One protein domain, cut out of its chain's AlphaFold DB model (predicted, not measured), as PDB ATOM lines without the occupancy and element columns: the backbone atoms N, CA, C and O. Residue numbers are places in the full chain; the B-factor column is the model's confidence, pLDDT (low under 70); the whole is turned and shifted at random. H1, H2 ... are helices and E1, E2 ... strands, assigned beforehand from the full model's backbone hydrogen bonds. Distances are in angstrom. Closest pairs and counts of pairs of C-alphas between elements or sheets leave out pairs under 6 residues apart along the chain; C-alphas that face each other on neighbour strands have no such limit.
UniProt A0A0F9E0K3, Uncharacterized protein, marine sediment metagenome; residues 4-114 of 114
ATOM      1  N   VAL A   4     133.709 159.042 135.427       97.94
ATOM      2  CA  VAL A   4     134.430 159.210 134.162       97.94
ATOM      3  C   VAL A   4     133.445 159.065 133.005       97.94
ATOM      4  O   VAL A   4     132.645 158.133 132.993       97.94
ATOM      5  N   LYS A   5     133.479 159.995 132.039       97.31
ATOM      6  CA  LYS A   5     132.493 160.096 130.944       97.31
ATOM      7  C   LYS A   5     132.302 158.791 130.166       97.31
ATOM      8  O   LYS A   5     131.173 158.457 129.825       97.31
ATOM      9  N   ASP A   6     133.399 158.110 129.839       98.00
ATOM     10  CA  ASP A   6     133.401 156.865 129.076       98.00
ATOM     11  C   ASP A   6     134.716 156.084 129.276       98.00
ATOM     12  O   ASP A   6     135.679 156.564 129.882       98.00
ATOM     13  N   ILE A   7     134.765 154.865 128.729       98.06
ATOM     14  CA  ILE A   7     135.935 153.982 128.814       98.06
ATOM     15  C   ILE A   7     137.179 154.549 128.114       98.06
ATOM     16  O   ILE A   7     138.298 154.209 128.492       98.06
ATOM     17  N   LYS A   8     137.017 155.414 127.103       97.75
ATOM     18  CA  LYS A   8     138.147 156.032 126.397       97.75
ATOM     19  C   LYS A   8     138.853 157.022 127.320       97.75
ATOM     20  O   LYS A   8     140.079 157.000 127.394       97.75
ATOM     21  N   VAL A   9     138.092 157.837 128.052       97.94
ATOM     22  CA  VAL A   9     138.649 158.753 129.057       97.94
ATOM     23  C   VAL A   9     139.313 157.966 130.185       97.94
ATOM     24  O   VAL A   9     140.445 158.280 130.537       97.94
ATOM     25  N   LEU A  10     138.671 156.904 130.694       98.19
ATOM     26  CA  LEU A  10     139.254 156.077 131.758       98.19
ATOM     27  C   LEU A  10     140.597 155.468 131.335       98.19
ATOM     28  O   LEU A  10     141.567 155.555 132.080       98.19
ATOM     29  N   ARG A  11     140.678 154.907 130.121       97.81
ATOM     30  CA  ARG A  11     141.935 154.366 129.585       97.81
ATOM     31  C   ARG A  11     143.034 155.423 129.515       97.81
ATOM     32  O   ARG A  11     144.148 155.129 129.925       97.81
ATOM     33  N   GLY A  12     142.717 156.634 129.054       97.19
ATOM     34  CA  GLY A  12     143.683 157.736 129.029       97.19
ATOM     35  C   GLY A  12     144.198 158.087 130.429       97.19
ATOM     36  O   GLY A  12     145.402 158.199 130.630       97.19
ATOM     37  N   LEU A  13     143.312 158.181 131.425       97.44
ATOM     38  CA  LEU A  13     143.704 158.453 132.818       97.44
ATOM     39  C   LEU A  13     144.634 157.384 133.414       97.44
ATOM     40  O   LEU A  13     145.400 157.689 134.319       97.44
ATOM     41  N   MET A  14     144.564 156.145 132.921       97.94
ATOM     42  CA  MET A  14     145.394 155.029 133.385       97.94
ATOM     43  C   MET A  14     146.705 154.867 132.598       97.94
ATOM     44  O   MET A  14     147.520 154.022 132.960       97.94
ATOM     45  N   GLU A  15     146.910 155.620 131.513       97.94
ATOM     46  CA  GLU A  15     148.064 155.445 130.619       97.94
ATOM     47  C   GLU A  15     149.344 156.088 131.171       97.94
ATOM     48  O   GLU A  15     150.437 155.556 130.980       97.94
ATOM     49  N   VAL A  16     149.215 157.218 131.869       97.88
ATOM     50  CA  VAL A  16     150.339 157.965 132.451       97.88
ATOM     51  C   VAL A  16     149.969 158.476 133.846       97.88
ATOM     52  O   VAL A  16     148.797 158.758 134.097       97.88
ATOM     53  N   PRO A  17     150.939 158.641 134.763       97.75
ATOM     54  CA  PRO A  17     150.666 159.270 136.049       97.75
ATOM     55  C   PRO A  17     150.278 160.742 135.864       97.75
ATOM     56  O   PRO A  17     150.794 161.420 134.973       97.75
ATOM     57  N   ALA A  18     149.410 161.258 136.731       97.81
ATOM     58  CA  ALA A  18     149.151 162.692 136.843       97.81
ATOM     59  C   ALA A  18     150.229 163.386 137.684       97.81
ATOM     60  O   ALA A  18     150.792 162.792 138.605       97.81
ATOM     61  N   VAL A  19     150.517 164.656 137.385       97.75
ATOM     62  CA  VAL A  19     151.317 165.495 138.291       97.75
ATOM     63  C   VAL A  19     150.562 165.655 139.613       97.75
ATOM     64  O   VAL A  19     149.368 165.937 139.588       97.75
ATOM     65  N   GLY A  20     151.259 165.538 140.749       97.81
ATOM     66  CA  GLY A  20     150.651 165.624 142.087       97.81
ATOM     67  C   GLY A  20     149.740 166.840 142.264       97.81
ATOM     68  O   GLY A  20     148.567 166.675 142.553       97.81
ATOM     69  N   VAL A  21     150.217 168.039 141.912       98.12
ATOM     70  CA  VAL A  21     149.429 169.279 142.050       98.12
ATOM     71  C   VAL A  21     148.141 169.312 141.215       98.12
ATOM     72  O   VAL A  21     147.197 170.008 141.569       98.12
ATOM     73  N   LEU A  22     148.059 168.544 140.120       98.44
ATOM     74  CA  LEU A  22     146.799 168.388 139.386       98.44
ATOM     75  C   LEU A  22     145.784 167.604 140.221       98.44
ATOM     76  O   LEU A  22     144.608 167.955 140.236       98.44
ATOM     77  N   MET A  23     146.242 166.560 140.912       97.88
ATOM     78  CA  MET A  23     145.406 165.776 141.815       97.88
ATOM     79  C   MET A  23     145.047 166.555 143.076       97.88
ATOM     80  O   MET A  23     143.889 166.494 143.469       97.88
ATOM     81  N   ASP A  24     145.965 167.358 143.621       98.31
ATOM     82  CA  ASP A  24     145.685 168.236 144.766       98.31
ATOM     83  C   ASP A  24     144.544 169.221 144.448       98.31
ATOM     84  O   ASP A  24     143.668 169.465 145.276       98.31
ATOM     85  N   ILE A  25     144.518 169.772 143.225       98.25
ATOM     86  CA  ILE A  25     143.413 170.626 142.765       98.25
ATOM     87  C   ILE A  25     142.111 169.822 142.698       98.25
ATOM     88  O   ILE A  25     141.086 170.289 143.183       98.25
ATOM     89  N   VAL A  26     142.125 168.627 142.098       97.44
ATOM     90  CA  VAL A  26     140.918 167.790 141.976       97.44
ATOM     91  C   VAL A  26     140.370 167.392 143.349       97.44
ATOM     92  O   VAL A  26     139.166 167.489 143.560       97.44
ATOM     93  N   GLU A  27     141.233 166.982 144.276       97.19
ATOM     94  CA  GLU A  27     140.866 166.618 145.648       97.19
ATOM     95  C   GLU A  27     140.254 167.806 146.393       97.19
ATOM     96  O   GLU A  27     139.173 167.694 146.961       97.19
ATOM     97  N   TRP A  28     140.860 168.988 146.297       97.62
ATOM     98  CA  TRP A  28     140.308 170.178 146.938       97.62
ATOM     99  C   TRP A  28     138.952 170.609 146.367       97.62
ATOM    100  O   TRP A  28     138.061 170.983 147.129       97.62
ATOM    101  N   ILE A  29     138.757 170.544 145.042       96.38
ATOM    102  CA  ILE A  29     137.437 170.816 144.448       96.38
ATOM    103  C   ILE A  29     136.415 169.807 145.005       96.38
ATOM    104  O   ILE A  29     135.294 170.202 145.339       96.38
ATOM    105  N   TYR A  30     136.801 168.535 145.127       95.56
ATOM    106  CA  TYR A  30     135.939 167.473 145.639       95.56
ATOM    107  C   TYR A  30     135.522 167.720 147.090       95.56
ATOM    108  O   TYR A  30     134.337 167.620 147.418       95.56
ATOM    109  N   ASP A  31     136.484 168.059 147.945       94.69
ATOM    110  CA  ASP A  31     136.279 168.189 149.384       94.69
ATOM    111  C   ASP A  31     135.595 169.504 149.776       94.69
ATOM    112  O   ASP A  31     134.718 169.506 150.642       94.69
ATOM    113  N   GLU A  32     135.957 170.624 149.140       93.06
ATOM    114  CA  GLU A  32     135.535 171.959 149.587       93.06
ATOM    115  C   GLU A  32     134.408 172.583 148.750       93.06
ATOM    116  O   GLU A  32     133.802 173.574 149.179       93.06
ATOM    117  N   HIS A  33     134.103 172.053 147.559       87.94
ATOM    118  CA  HIS A  33     133.195 172.730 146.625       87.94
ATOM    119  C   HIS A  33     132.082 171.858 146.059       87.94
ATOM    120  O   HIS A  33     130.918 172.252 146.139       87.94
ATOM    121  N   ASP A  34     132.401 170.706 145.473       85.62
ATOM    122  CA  ASP A  34     131.383 169.819 144.915       85.62
ATOM    123  C   ASP A  34     131.910 168.394 144.796       85.62
ATOM    124  O   ASP A  34     132.884 168.122 144.099       85.62
ATOM    125  N   GLN A  35     131.201 167.451 145.401       85.88
ATOM    126  CA  GLN A  35     131.606 166.056 145.386       85.88
ATOM    127  C   GLN A  35     131.268 165.346 144.065       85.88
ATOM    128  O   GLN A  35     131.612 164.180 143.915       85.88
ATOM    129  N   ASN A  36     130.575 165.956 143.100       88.88
ATOM    130  CA  ASN A  36     130.024 165.252 141.932       88.88
ATOM    131  C   ASN A  36     130.819 165.429 140.632       88.88
ATOM    132  O   ASN A  36     130.235 165.675 139.578       88.88
ATOM    133  N   HIS A  37     132.142 165.267 140.653       93.25
ATOM    134  CA  HIS A  37     132.957 165.435 139.446       93.25
ATOM    135  C   HIS A  37     132.595 164.464 138.323       93.25
ATOM    136  O   HIS A  37     132.503 163.252 138.516       93.25
ATOM    137  N   VAL A  38     132.510 164.993 137.102       97.31
ATOM    138  CA  VAL A  38     132.470 164.185 135.881       97.31
ATOM    139  C   VAL A  38     133.664 164.553 135.010       97.31
ATOM    140  O   VAL A  38     133.649 165.600 134.359       97.31
ATOM    141  N   ILE A  39     134.675 163.684 134.978       98.00
ATOM    142  CA  ILE A  39     135.870 163.851 134.145       98.00
ATOM    143  C   ILE A  39     135.509 163.519 132.696       98.00
ATOM    144  O   ILE A  39     135.080 162.405 132.375       98.00
ATOM    145  N   THR A  40     135.666 164.496 131.807       98.00
ATOM    146  CA  THR A  40     135.283 164.404 130.393       98.00
ATOM    147  C   THR A  40     136.458 164.232 129.440       98.00
ATOM    148  O   THR A  40     136.229 163.839 128.290       98.00
ATOM    149  N   SER A  41     137.680 164.489 129.909       98.06
ATOM    150  CA  SER A  41     138.936 164.306 129.175       98.06
ATOM    151  C   SER A  41     140.111 164.180 130.149       98.06
ATOM    152  O   SER A  41     140.073 164.747 131.240       98.06
ATOM    153  N   GLY A  42     141.152 163.459 129.735       97.69
ATOM    154  CA  GLY A  42     142.399 163.254 130.475       97.69
ATOM    155  C   GLY A  42     143.568 163.171 129.502       97.69
ATOM    156  O   GLY A  42     143.668 164.020 128.621       97.69
ATOM    157  N   PHE A  43     144.427 162.159 129.620       98.44
ATOM    158  CA  PHE A  43     145.545 161.998 128.688       98.44
ATOM    159  C   PHE A  43     145.080 161.773 127.240       98.44
ATOM    160  O   PHE A  43     144.146 161.006 126.978       98.44
ATOM    161  N   ARG A  44     145.749 162.441 126.295       97.50
ATOM    162  CA  ARG A  44     145.546 162.318 124.847       97.50
ATOM    163  C   ARG A  44     146.904 162.144 124.170       97.50
ATOM    164  O   ARG A  44     147.691 163.084 124.107       97.50
ATOM    165  N   ARG A  45     147.180 160.942 123.658       95.44
ATOM    166  CA  ARG A  45     148.409 160.650 122.903       95.44
ATOM    167  C   ARG A  45     148.553 161.619 121.720       95.44
ATOM    168  O   ARG A  45     147.557 161.932 121.076       95.44
ATOM    169  N   GLU A  46     149.785 162.068 121.462       94.38
ATOM    170  CA  GLU A  46     150.154 163.002 120.374       94.38
ATOM    171  C   GLU A  46     149.560 164.421 120.479       94.38
ATOM    172  O   GLU A  46     149.723 165.235 119.572       94.38
ATOM    173  N   ASP A  47     148.926 164.769 121.600       97.06
ATOM    174  CA  ASP A  47     148.470 166.134 121.855       97.06
ATOM    175  C   ASP A  47     149.646 167.052 122.244       97.06
ATOM    176  O   ASP A  47     150.398 166.770 123.176       97.06
ATOM    177  N   ALA A  48     149.809 168.176 121.543       96.25
ATOM    178  CA  ALA A  48     150.878 169.141 121.816       96.25
ATOM    179  C   ALA A  48     150.667 169.960 123.110       96.25
ATOM    180  O   ALA A  48     151.590 170.617 123.593       96.25
ATOM    181  N   GLY A  49     149.452 169.958 123.659       96.12
ATOM    182  CA  GLY A  49     149.058 170.668 124.870       96.12
ATOM    183  C   GLY A  49     149.254 169.861 126.156       96.12
ATOM    184  O   GLY A  49     149.937 168.837 126.203       96.12
ATOM    185  N   VAL A  50     148.625 170.334 127.237       97.38
ATOM    186  CA  VAL A  50     148.754 169.757 128.592       97.38
ATOM    187  C   VAL A  50     148.180 168.340 128.723       97.38
ATOM    188  O   VAL A  50     148.618 167.579 129.585       97.38
ATOM    189  N   HIS A  51     147.250 167.963 127.841       98.25
ATOM    190  CA  HIS A  51     146.669 166.622 127.799       98.25
ATOM    191  C   HIS A  51     147.612 165.568 127.205       98.25
ATOM    192  O   HIS A  51     147.424 164.393 127.490       98.25
ATOM    193  N   GLY A  52     148.616 165.945 126.408       97.88
ATOM    194  CA  GLY A  52     149.582 164.990 125.842       97.88
ATOM    195  C   GLY A  52     150.896 164.899 126.606       97.88
ATOM    196  O   GLY A  52     151.830 164.233 126.162       97.88
ATOM    197  N   GLN A  53     150.990 165.558 127.762       97.81
ATOM    198  CA  GLN A  53     152.182 165.518 128.604       97.81
ATOM    199  C   GLN A  53     152.254 164.205 129.393       97.81
ATOM    200  O   GLN A  53     151.235 163.693 129.855       97.81
ATOM    201  N   ASN A  54     153.473 163.697 129.588       96.19
ATOM    202  CA  ASN A  54     153.785 162.630 130.537       96.19
ATOM    203  C   ASN A  54     154.810 163.170 131.554       96.19
ATOM    204  O   ASN A  54     155.943 163.462 131.157       96.19
ATOM    205  N   PRO A  55     154.444 163.357 132.836       97.38
ATOM    206  CA  PRO A  55     153.138 163.071 133.458       97.38
ATOM    207  C   PRO A  55     151.989 163.967 132.954       97.38
ATOM    208  O   PRO A  55     152.246 165.063 132.448       97.38
ATOM    209  N   LEU A  56     150.736 163.519 133.129       98.38
ATOM    210  CA  LEU A  56     149.515 164.242 132.746       98.38
ATOM    211  C   LEU A  56     149.417 165.582 133.485       98.38
ATOM    212  O   LEU A  56     149.545 165.642 134.709       98.38
ATOM    213  N   ARG A  57     149.154 166.653 132.725       98.50
ATOM    214  CA  ARG A  57     149.063 168.035 133.225       98.50
ATOM    215  C   ARG A  57     147.725 168.714 132.958       98.50
ATOM    216  O   ARG A  57     147.598 169.891 133.276       98.50
ATOM    217  N   GLY A  58     146.758 168.014 132.367       98.31
ATOM    218  CA  GLY A  58     145.453 168.577 132.038       98.31
ATOM    219  C   GLY A  58     144.301 167.605 132.262       98.31
ATOM    220  O   GLY A  58     144.421 166.414 131.969       98.31
ATOM    221  N   LEU A  59     143.181 168.121 132.757       98.38
ATOM    222  CA  LEU A  59     141.927 167.393 132.958       98.38
ATOM    223  C   LEU A  59     140.754 168.292 132.582       98.38
ATOM    224  O   LEU A  59     140.745 169.463 132.937       98.38
ATOM    225  N   ASP A  60     139.733 167.723 131.943       98.44
ATOM    226  CA  ASP A  60     138.484 168.451 131.703       98.44
ATOM    227  C   ASP A  60     137.391 167.927 132.632       98.44
ATOM    228  O   ASP A  60     137.147 166.716 132.696       98.44
ATOM    229  N   LEU A  61     136.693 168.842 133.301       98.00
ATOM    230  CA  LEU A  61     135.519 168.565 134.121       98.00
ATOM    231  C   LEU A  61     134.267 169.113 133.438       98.00
ATOM    232  O   LEU A  61     134.243 170.235 132.935       98.00
ATOM    233  N   ARG A  62     133.179 168.349 133.462       97.31
ATOM    234  CA  ARG A  62     131.880 168.800 132.945       97.31
ATOM    235  C   ARG A  62     131.424 170.076 133.668       97.31
ATOM    236  O   ARG A  62     131.309 170.047 134.884       97.31
ATOM    237  N   SER A  63     131.102 171.159 132.955       96.44
ATOM    238  CA  SER A  63     130.723 172.430 133.605       96.44
ATOM    239  C   SER A  63     129.307 172.399 134.190       96.44
ATOM    240  O   SER A  63     129.093 172.790 135.329       96.44
ATOM    241  N   ARG A  64     128.340 171.860 133.439       93.56
ATOM    242  CA  ARG A  64     126.895 171.894 133.756       93.56
ATOM    243  C   ARG A  64     126.443 171.183 135.042       93.56
ATOM    244  O   ARG A  64     125.252 171.175 135.327       93.56
ATOM    245  N   ILE A  65     127.342 170.488 135.736       93.12
ATOM    246  CA  ILE A  65     127.052 169.890 137.050       93.12
ATOM    247  C   ILE A  65     127.266 170.897 138.185       93.12
ATOM    248  O   ILE A  65     126.670 170.738 139.242       93.12
ATOM    249  N   TYR A  66     128.054 171.946 137.943       92.94
ATOM    250  CA  TYR A  66     128.295 173.025 138.886       92.94
ATOM    251  C   TYR A  66     127.272 174.139 138.667       92.94
ATOM    252  O   TYR A  66     126.970 174.503 137.529       92.94
ATOM    253  N   SER A  67     126.771 174.717 139.758       93.00
ATOM    254  CA  SER A  67     125.829 175.843 139.710       93.00
ATOM    255  C   SER A  67     126.452 177.117 139.129       93.00
ATOM    256  O   SER A  67     125.774 177.871 138.436       93.00
ATOM    257  N   ASP A  68     127.745 177.339 139.381       94.94
ATOM    258  CA  ASP A  68     128.530 178.436 138.813       94.94
ATOM    259  C   ASP A  68     129.956 177.952 138.474       94.94
ATOM    260  O   ASP A  68     130.877 178.066 139.294       94.94
ATOM    261  N   PRO A  69     130.173 177.395 137.267       96.00
ATOM    262  CA  PRO A  69     131.479 176.876 136.874       96.00
ATOM    263  C   PRO A  69     132.532 177.987 136.714       96.00
ATOM    264  O   PRO A  69     133.718 177.744 136.929       96.00
ATOM    265  N   ASN A  70     132.123 179.226 136.412       96.81
ATOM    266  CA  ASN A  70     133.040 180.367 136.348       96.81
ATOM    267  C   ASN A  70     133.574 180.738 137.733       96.81
ATOM    268  O   ASN A  70     134.761 181.036 137.880       96.81
ATOM    269  N   ARG A  71     132.716 180.716 138.759       96.88
ATOM    270  CA  ARG A  71     133.153 180.913 140.145       96.88
ATOM    271  C   ARG A  71     134.130 179.833 140.573       96.88
ATOM    272  O   ARG A  71     135.124 180.181 141.199       96.88
ATOM    273  N   LEU A  72     133.898 178.575 140.205       96.94
ATOM    274  CA  LEU A  72     134.837 177.506 140.533       96.94
ATOM    275  C   LEU A  72     136.216 177.733 139.892       96.94
ATOM    276  O   LEU A  72     137.227 177.635 140.582       96.94
ATOM    277  N   CYS A  73     136.269 178.133 138.616       98.25
ATOM    278  CA  CYS A  73     137.533 178.498 137.969       98.25
ATOM    279  C   CYS A  73     138.262 179.628 138.713       98.25
ATOM    280  O   CYS A  73     139.474 179.548 138.908       98.25
ATOM    281  N   ARG A  74     137.539 180.670 139.153       98.25
ATOM    282  CA  ARG A  74     138.125 181.760 139.955       98.25
ATOM    283  C   ARG A  74     138.691 181.249 141.276       98.25
ATOM    284  O   ARG A  74     139.851 181.507 141.552       98.25
ATOM    285  N   LEU A  75     137.923 180.452 142.020       98.00
ATOM    286  CA  LEU A  75     138.349 179.881 143.302       98.00
ATOM    287  C   LEU A  75     139.633 179.047 143.168       98.00
ATOM    288  O   LEU A  75     140.541 179.185 143.984       98.00
ATOM    289  N   VAL A  76     139.752 178.240 142.107       98.31
ATOM    290  CA  VAL A  76     140.999 177.520 141.807       98.31
ATOM    291  C   VAL A  76     142.139 178.511 141.535       98.31
ATOM    292  O   VAL A  76     143.208 178.413 142.126       98.31
ATOM    293  N   ASN A  77     141.941 179.510 140.679       98.62
ATOM    294  CA  ASN A  77     143.014 180.455 140.332       98.62
ATOM    295  C   ASN A  77     143.412 181.415 141.472       98.62
ATOM    296  O   ASN A  77     144.535 181.931 141.477       98.62
ATOM    297  N   ASP A  78     142.514 181.638 142.432       98.19
ATOM    298  CA  ASP A  78     142.762 182.405 143.656       98.19
ATOM    299  C   ASP A  78     143.586 181.606 144.674       98.19
ATOM    300  O   ASP A  78     144.255 182.197 145.520       98.19
ATOM    301  N   ARG A  79     143.569 180.269 144.591       98.38
ATOM    302  CA  ARG A  79     144.290 179.374 145.506       98.38
ATOM    303  C   ARG A  79     145.602 178.841 144.933       98.38
ATOM    304  O   ARG A  79     146.569 178.704 145.680       98.38
ATOM    305  N   TRP A  80     145.667 178.577 143.629       98.50
ATOM    306  CA  TRP A  80     146.885 178.122 142.955       98.50
ATOM    307  C   TRP A  80     147.385 179.124 141.925       98.50
ATOM    308  O   TRP A  80     146.632 179.737 141.170       98.50
ATOM    309  N   GLU A  81     148.703 179.245 141.863       98.38
ATOM    310  CA  GLU A  81     149.411 179.956 140.812       98.38
ATOM    311  C   GLU A  81     149.945 178.947 139.793       98.38
ATOM    312  O   GLU A  81     150.644 178.006 140.166       98.38
ATOM    313  N   TYR A  82     149.653 179.151 138.503       98.25
ATOM    314  CA  TYR A  82     150.070 178.232 137.439       98.25
ATOM    315  C   TYR A  82     151.598 178.137 137.313       98.25
ATOM    316  O   TYR A  82     152.162 177.049 137.381       98.25
ATOM    317  N   ASP A  83     152.278 179.266 137.113       97.38
ATOM    318  CA  ASP A  83     153.737 179.390 137.119       97.38
ATOM    319  C   ASP A  83     154.075 180.873 137.297       97.38
ATOM    320  O   ASP A  83     153.664 181.695 136.479       97.38
ATOM    321  N   GLY A  84     154.851 181.228 138.325       95.38
ATOM    322  CA  GLY A  84     155.238 182.623 138.579       95.38
ATOM    323  C   GLY A  84     156.039 183.276 137.440       95.38
ATOM    324  O   GLY A  84     156.175 184.496 137.405       95.38
ATOM    325  N   LYS A  85     156.564 182.490 136.486       97.31
ATOM    326  CA  LYS A  85     157.209 182.999 135.260       97.31
ATOM    327  C   LYS A  85     156.241 183.202 134.087       97.31
ATOM    328  O   LYS A  85     156.670 183.681 133.041       97.31
ATOM    329  N   ARG A  86     154.974 182.798 134.229       95.62
ATOM    330  CA  ARG A  86     153.923 182.843 133.196       95.62
ATOM    331  C   ARG A  86     152.619 183.388 133.794       95.62
ATOM    332  O   ARG A  86     151.640 182.645 133.904       95.62
ATOM    333  N   PRO A  87     152.600 184.660 134.230       94.38
ATOM    334  CA  PRO A  87     151.464 185.249 134.945       94.38
ATOM    335  C   PRO A  87     150.173 185.309 134.115       94.38
ATOM    336  O   PRO A  87     149.089 185.460 134.668       94.38
ATOM    337  N   GLU A  88     150.265 185.184 132.792       96.19
ATOM    338  CA  GLU A  88     149.124 185.126 131.878       96.19
ATOM    339  C   GLU A  88     148.426 183.756 131.850       96.19
ATOM    340  O   GLU A  88     147.360 183.611 131.246       96.19
ATOM    341  N   LYS A  89     149.033 182.727 132.454       97.38
ATOM    342  CA  LYS A  89     148.480 181.373 132.525       97.38
ATOM    343  C   LYS A  89     147.764 181.153 133.854       97.38
ATOM    344  O   LYS A  89     148.179 181.636 134.902       97.38
ATOM    345  N   VAL A  90     146.693 180.368 133.795       98.44
ATOM    346  CA  VAL A  90     145.802 180.068 134.923       98.44
ATOM    347  C   VAL A  90     145.625 178.561 135.078       98.44
ATOM    348  O   VAL A  90     145.779 177.829 134.102       98.44
ATOM    349  N   CYS A  91     145.301 178.095 136.282       98.69
ATOM    350  CA  CYS A  91     145.109 176.673 136.570       98.69
ATOM    351  C   CYS A  91     143.745 176.144 136.119       98.69
ATOM    352  O   CYS A  91     143.632 174.972 135.776       98.69
ATOM    353  N   ALA A  92     142.721 176.995 136.091       98.56
ATOM    354  CA  ALA A  92     141.381 176.635 135.646       98.56
ATOM    355  C   ALA A  92     140.793 177.703 134.724       98.56
ATOM    356  O   ALA A  92     140.880 178.900 134.999       98.56
ATOM    357  N   LEU A  93     140.140 177.285 133.646       98.19
ATOM    358  CA  LEU A  93     139.321 178.173 132.825       98.19
ATOM    359  C   LEU A  93     138.103 177.438 132.279       98.19
ATOM    360  O   LEU A  93     138.128 176.225 132.084       98.19
ATOM    361  N   LEU A  94     137.038 178.185 132.008       97.94
ATOM    362  CA  LEU A  94     135.895 177.656 131.280       97.94
ATOM    363  C   LEU A  94     136.212 177.673 129.781       97.94
ATOM    364  O   LEU A  94     136.676 178.685 129.253       97.94
ATOM    365  N   HIS A  95     135.988 176.554 129.101       95.69
ATOM    366  CA  HIS A  95     136.274 176.396 127.681       95.69
ATOM    367  C   HIS A  95     135.131 175.671 126.965       95.69
ATOM    368  O   HIS A  95     134.361 174.941 127.583       95.69
ATOM    369  N   GLY A  96     135.030 175.852 125.647       95.00
ATOM    370  CA  GLY A  96     133.938 175.309 124.837       95.00
ATOM    371  C   GLY A  96     132.686 176.193 124.817       95.00
ATOM    372  O   GLY A  96     132.664 177.287 125.370       95.00
ATOM    373  N   ILE A  97     131.656 175.732 124.102       92.19
ATOM    374  CA  ILE A  97     130.380 176.439 123.910       92.19
ATOM    375  C   ILE A  97     129.244 175.410 123.976       92.19
ATOM    376  O   ILE A  97     129.366 174.301 123.440       92.19
ATOM    377  N   GLY A  98     128.126 175.772 124.609       92.38
ATOM    378  CA  GLY A  98     126.926 174.937 124.674       92.38
ATOM    379  C   GLY A  98     127.189 173.597 125.366       92.38
ATOM    380  O   GLY A  98     127.741 173.548 126.459       92.38
ATOM    381  N   LEU A  99     126.823 172.484 124.722       90.38
ATOM    382  CA  LEU A  99     127.007 171.140 125.296       90.38
ATOM    383  C   LEU A  99     128.477 170.714 125.454       90.38
ATOM    384  O   LEU A  99     128.747 169.756 126.180       90.38
ATOM    385  N   ASN A 100     129.401 171.411 124.786       92.81
ATOM    386  CA  ASN A 100     130.839 171.165 124.875       92.81
ATOM    387  C   ASN A 100     131.529 172.048 125.919       92.81
ATOM    388  O   ASN A 100     132.751 171.993 126.030       92.81
ATOM    389  N   GLU A 101     130.786 172.873 126.656       97.38
ATOM    390  CA  GLU A 101     131.360 173.681 127.723       97.38
ATOM    391  C   GLU A 101     131.875 172.795 128.878       97.38
ATOM    392  O   GLU A 101     131.210 171.851 129.323       97.38
ATOM    393  N   HIS A 102     133.096 173.065 129.333       98.06
ATOM    394  CA  HIS A 102     133.783 172.327 130.389       98.06
ATOM    395  C   HIS A 102     134.772 173.229 131.128       98.06
ATOM    396  O   HIS A 102     135.251 174.230 130.597       98.06
ATOM    397  N   ILE A 103     135.085 172.860 132.365       98.38
ATOM    398  CA  ILE A 103     136.186 173.448 133.122       98.38
ATOM    399  C   ILE A 103     137.452 172.711 132.706       98.38
ATOM    400  O   ILE A 103     137.577 171.510 132.942       98.38
ATOM    401  N   HIS A 104     138.373 173.428 132.082       98.62
ATOM    402  CA  HIS A 104     139.691 172.933 131.734       98.62
ATOM    403  C   HIS A 104     140.651 173.225 132.885       98.62
ATOM    404  O   HIS A 104     140.948 174.390 133.172       98.62
ATOM    405  N   LEU A 105     141.115 172.169 133.548       98.69
ATOM    406  CA  LEU A 105     142.188 172.224 134.529       98.69
ATOM    407  C   LEU A 105     143.520 171.992 133.828       98.69
ATOM    408  O   LEU A 105     143.663 171.053 133.043       98.69
ATOM    409  N   GLN A 106     144.510 172.810 134.159       98.62
ATOM    410  CA  GLN A 106     145.865 172.685 133.653       98.62
ATOM    411  C   GLN A 106     146.891 173.059 134.719       98.62
ATOM    412  O   GLN A 106     146.691 173.980 135.507       98.62
ATOM    413  N   VAL A 107     148.028 172.369 134.717       98.62
ATOM    414  CA  VAL A 107     149.131 172.644 135.643       98.62
ATOM    415  C   VAL A 107     150.478 172.679 134.931       98.62
ATOM    416  O   VAL A 107     150.674 172.145 133.836       98.62
ATOM    417  N   HIS A 108     151.446 173.287 135.597       97.69
ATOM    418  CA  HIS A 108     152.853 173.300 135.245       97.69
ATOM    419  C   HIS A 108     153.677 172.687 136.385       97.69
ATOM    420  O   HIS A 108     153.215 172.571 137.515       97.69
ATOM    421  N   LEU A 109     154.939 172.337 136.120       95.50
ATOM    422  CA  LEU A 109     155.850 171.876 137.181       95.50
ATOM    423  C   LEU A 109     156.149 172.964 138.226       95.50
ATOM    424  O   LEU A 109     156.607 172.657 139.317       95.50
ATOM    425  N   GLY A 110     155.912 174.230 137.872       96.56
ATOM    426  CA  GLY A 110     156.013 175.374 138.776       96.56
ATOM    427  C   GLY A 110     154.705 175.740 139.479       96.56
ATOM    428  O   GLY A 110     154.693 176.754 140.174       96.56
ATOM    429  N   THR A 111     153.624 174.972 139.285       98.50
ATOM    430  CA  THR A 111     152.342 175.247 139.941       98.50
ATOM    431  C   THR A 111     152.465 175.030 141.438       98.50
ATOM    432  O   THR A 111     153.005 174.020 141.886       98.50
ATOM    433  N   ARG A 112     151.963 175.990 142.212       97.75
ATOM    434  CA  ARG A 112     152.035 175.989 143.675       97.75
ATOM    435  C   ARG A 112     150.813 176.662 144.279       97.75
ATOM    436  O   ARG A 112     150.131 177.437 143.608       97.75
ATOM    437  N   LEU A 113     150.568 176.377 145.553       96.81
ATOM    438  CA  LEU A 113     149.670 177.188 146.369       96.81
ATOM    439  C   LEU A 113     150.199 178.625 146.438       96.81
ATOM    440  O   LEU A 113     151.418 178.839 146.451       96.81
ATOM    441  N   ARG A 114     149.273 179.580 146.425       93.31
ATOM    442  CA  ARG A 114     149.560 180.998 146.654       93.31
ATOM    443  C   ARG A 114     149.841 181.291 148.123       93.31
ATOM    444  O   ARG A 114     149.320 180.555 148.989       93.31
TER     445      ARG A 114
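This is residues 4 to 114 of the 114 residues of an uncharacterized protein of marine sediment metagenome (UniProt A0A0F9E0K3). A twisted sheet of four strands, E1, E2, E4 and E3 side by side, has two helices over one face: H2 over the inner strands E2 and E4, and H3 over the edge strand E3. The short helix H1 packs at the opposite edge, by E1. The printed part has 111 residues with three named helices and four named strands, in the order H1, H2, E1, E2, H3, E3, E4, and the sheet is antiparallel throughout. The class is mixed, helices and strands, with 49 residues, under half, in named elements. The whole is compact, with a radius of gyration of the C-alphas of 13.1 A and spans of 35 by 31 by 26 A.

H1, residues 7 to 13, is on the sheet of E1, residues 38 to 41, E2, residues 58 to 62, E4, residues 102 to 106, and E3, residues 92 to 95; its closest C-alphas to E1 are those of Val 9 and Ser 41, 5.6 A apart. H2, residues 20 to 32, is on the sheet at a height of 10.6 A, over E2 and E4; its local plane rests on just 6 C-alphas of the sheet. It runs along the strands, at 13 degrees to E2 on the local plane. E1 and E2 form a hairpin, with N 40 and O 60 within hydrogen-bond range at 2.8 A. E2 and E4 are antiparallel neighbours, with N 61 and O 103 at 2.8 A. H3, residues 69 to 79, is on the same face as H2, at a height of 8.0 A over the sheet; it lies over E3 and only just not over E4, on which 2 of its C-alphas fall. The closest C-alphas of H3 and E3 are those of Cys 73 and Ala 92, 4.9 A apart. H2 and H3 are close but not clearly touching, with the C-alphas of Ile 25 and Val 76 at 7.4 A, at a steep tilt of 59 degrees, opposite ways. E3 and E4 form a hairpin, with N 104 and O 93 at 2.8 A. E2, H3 and E3 make a split strand-helix-strand unit, two strands running the same way with E4 between them, and its crossover is right-handed. With the sheet, H1, H2 and H3 make two layers, helices on one face of a sheet. H1 and H3 are apart. In H1, H2 and H3 every O i to N i+4 pair is within hydrogen-bond range.

H1 begins at C-alpha 7, (135.935, 153.982, 128.814). H2 is 18.0 A long from first to last C-alpha, H3 15.6 A, E2 13.6 A and E4 12.5 A. E4 ends at C-alpha 106, (145.865, 172.685, 133.653).

The two C-alphas farthest apart, those of Ile 7 and Lys 85, are 36.6 A from each other. The sheet is only just strongly twisted, its C-alphas lying up to 4.1 A off the best plane. The links E1 to E2, 16 residues, and H3 to E3, 12 residues, are long. Residues 80 to 81 pair antiparallel with residues 112 to 113, near the chain's last residue, Arg 114. The printed part has no cut, and no printed residue is under 70 in pLDDT.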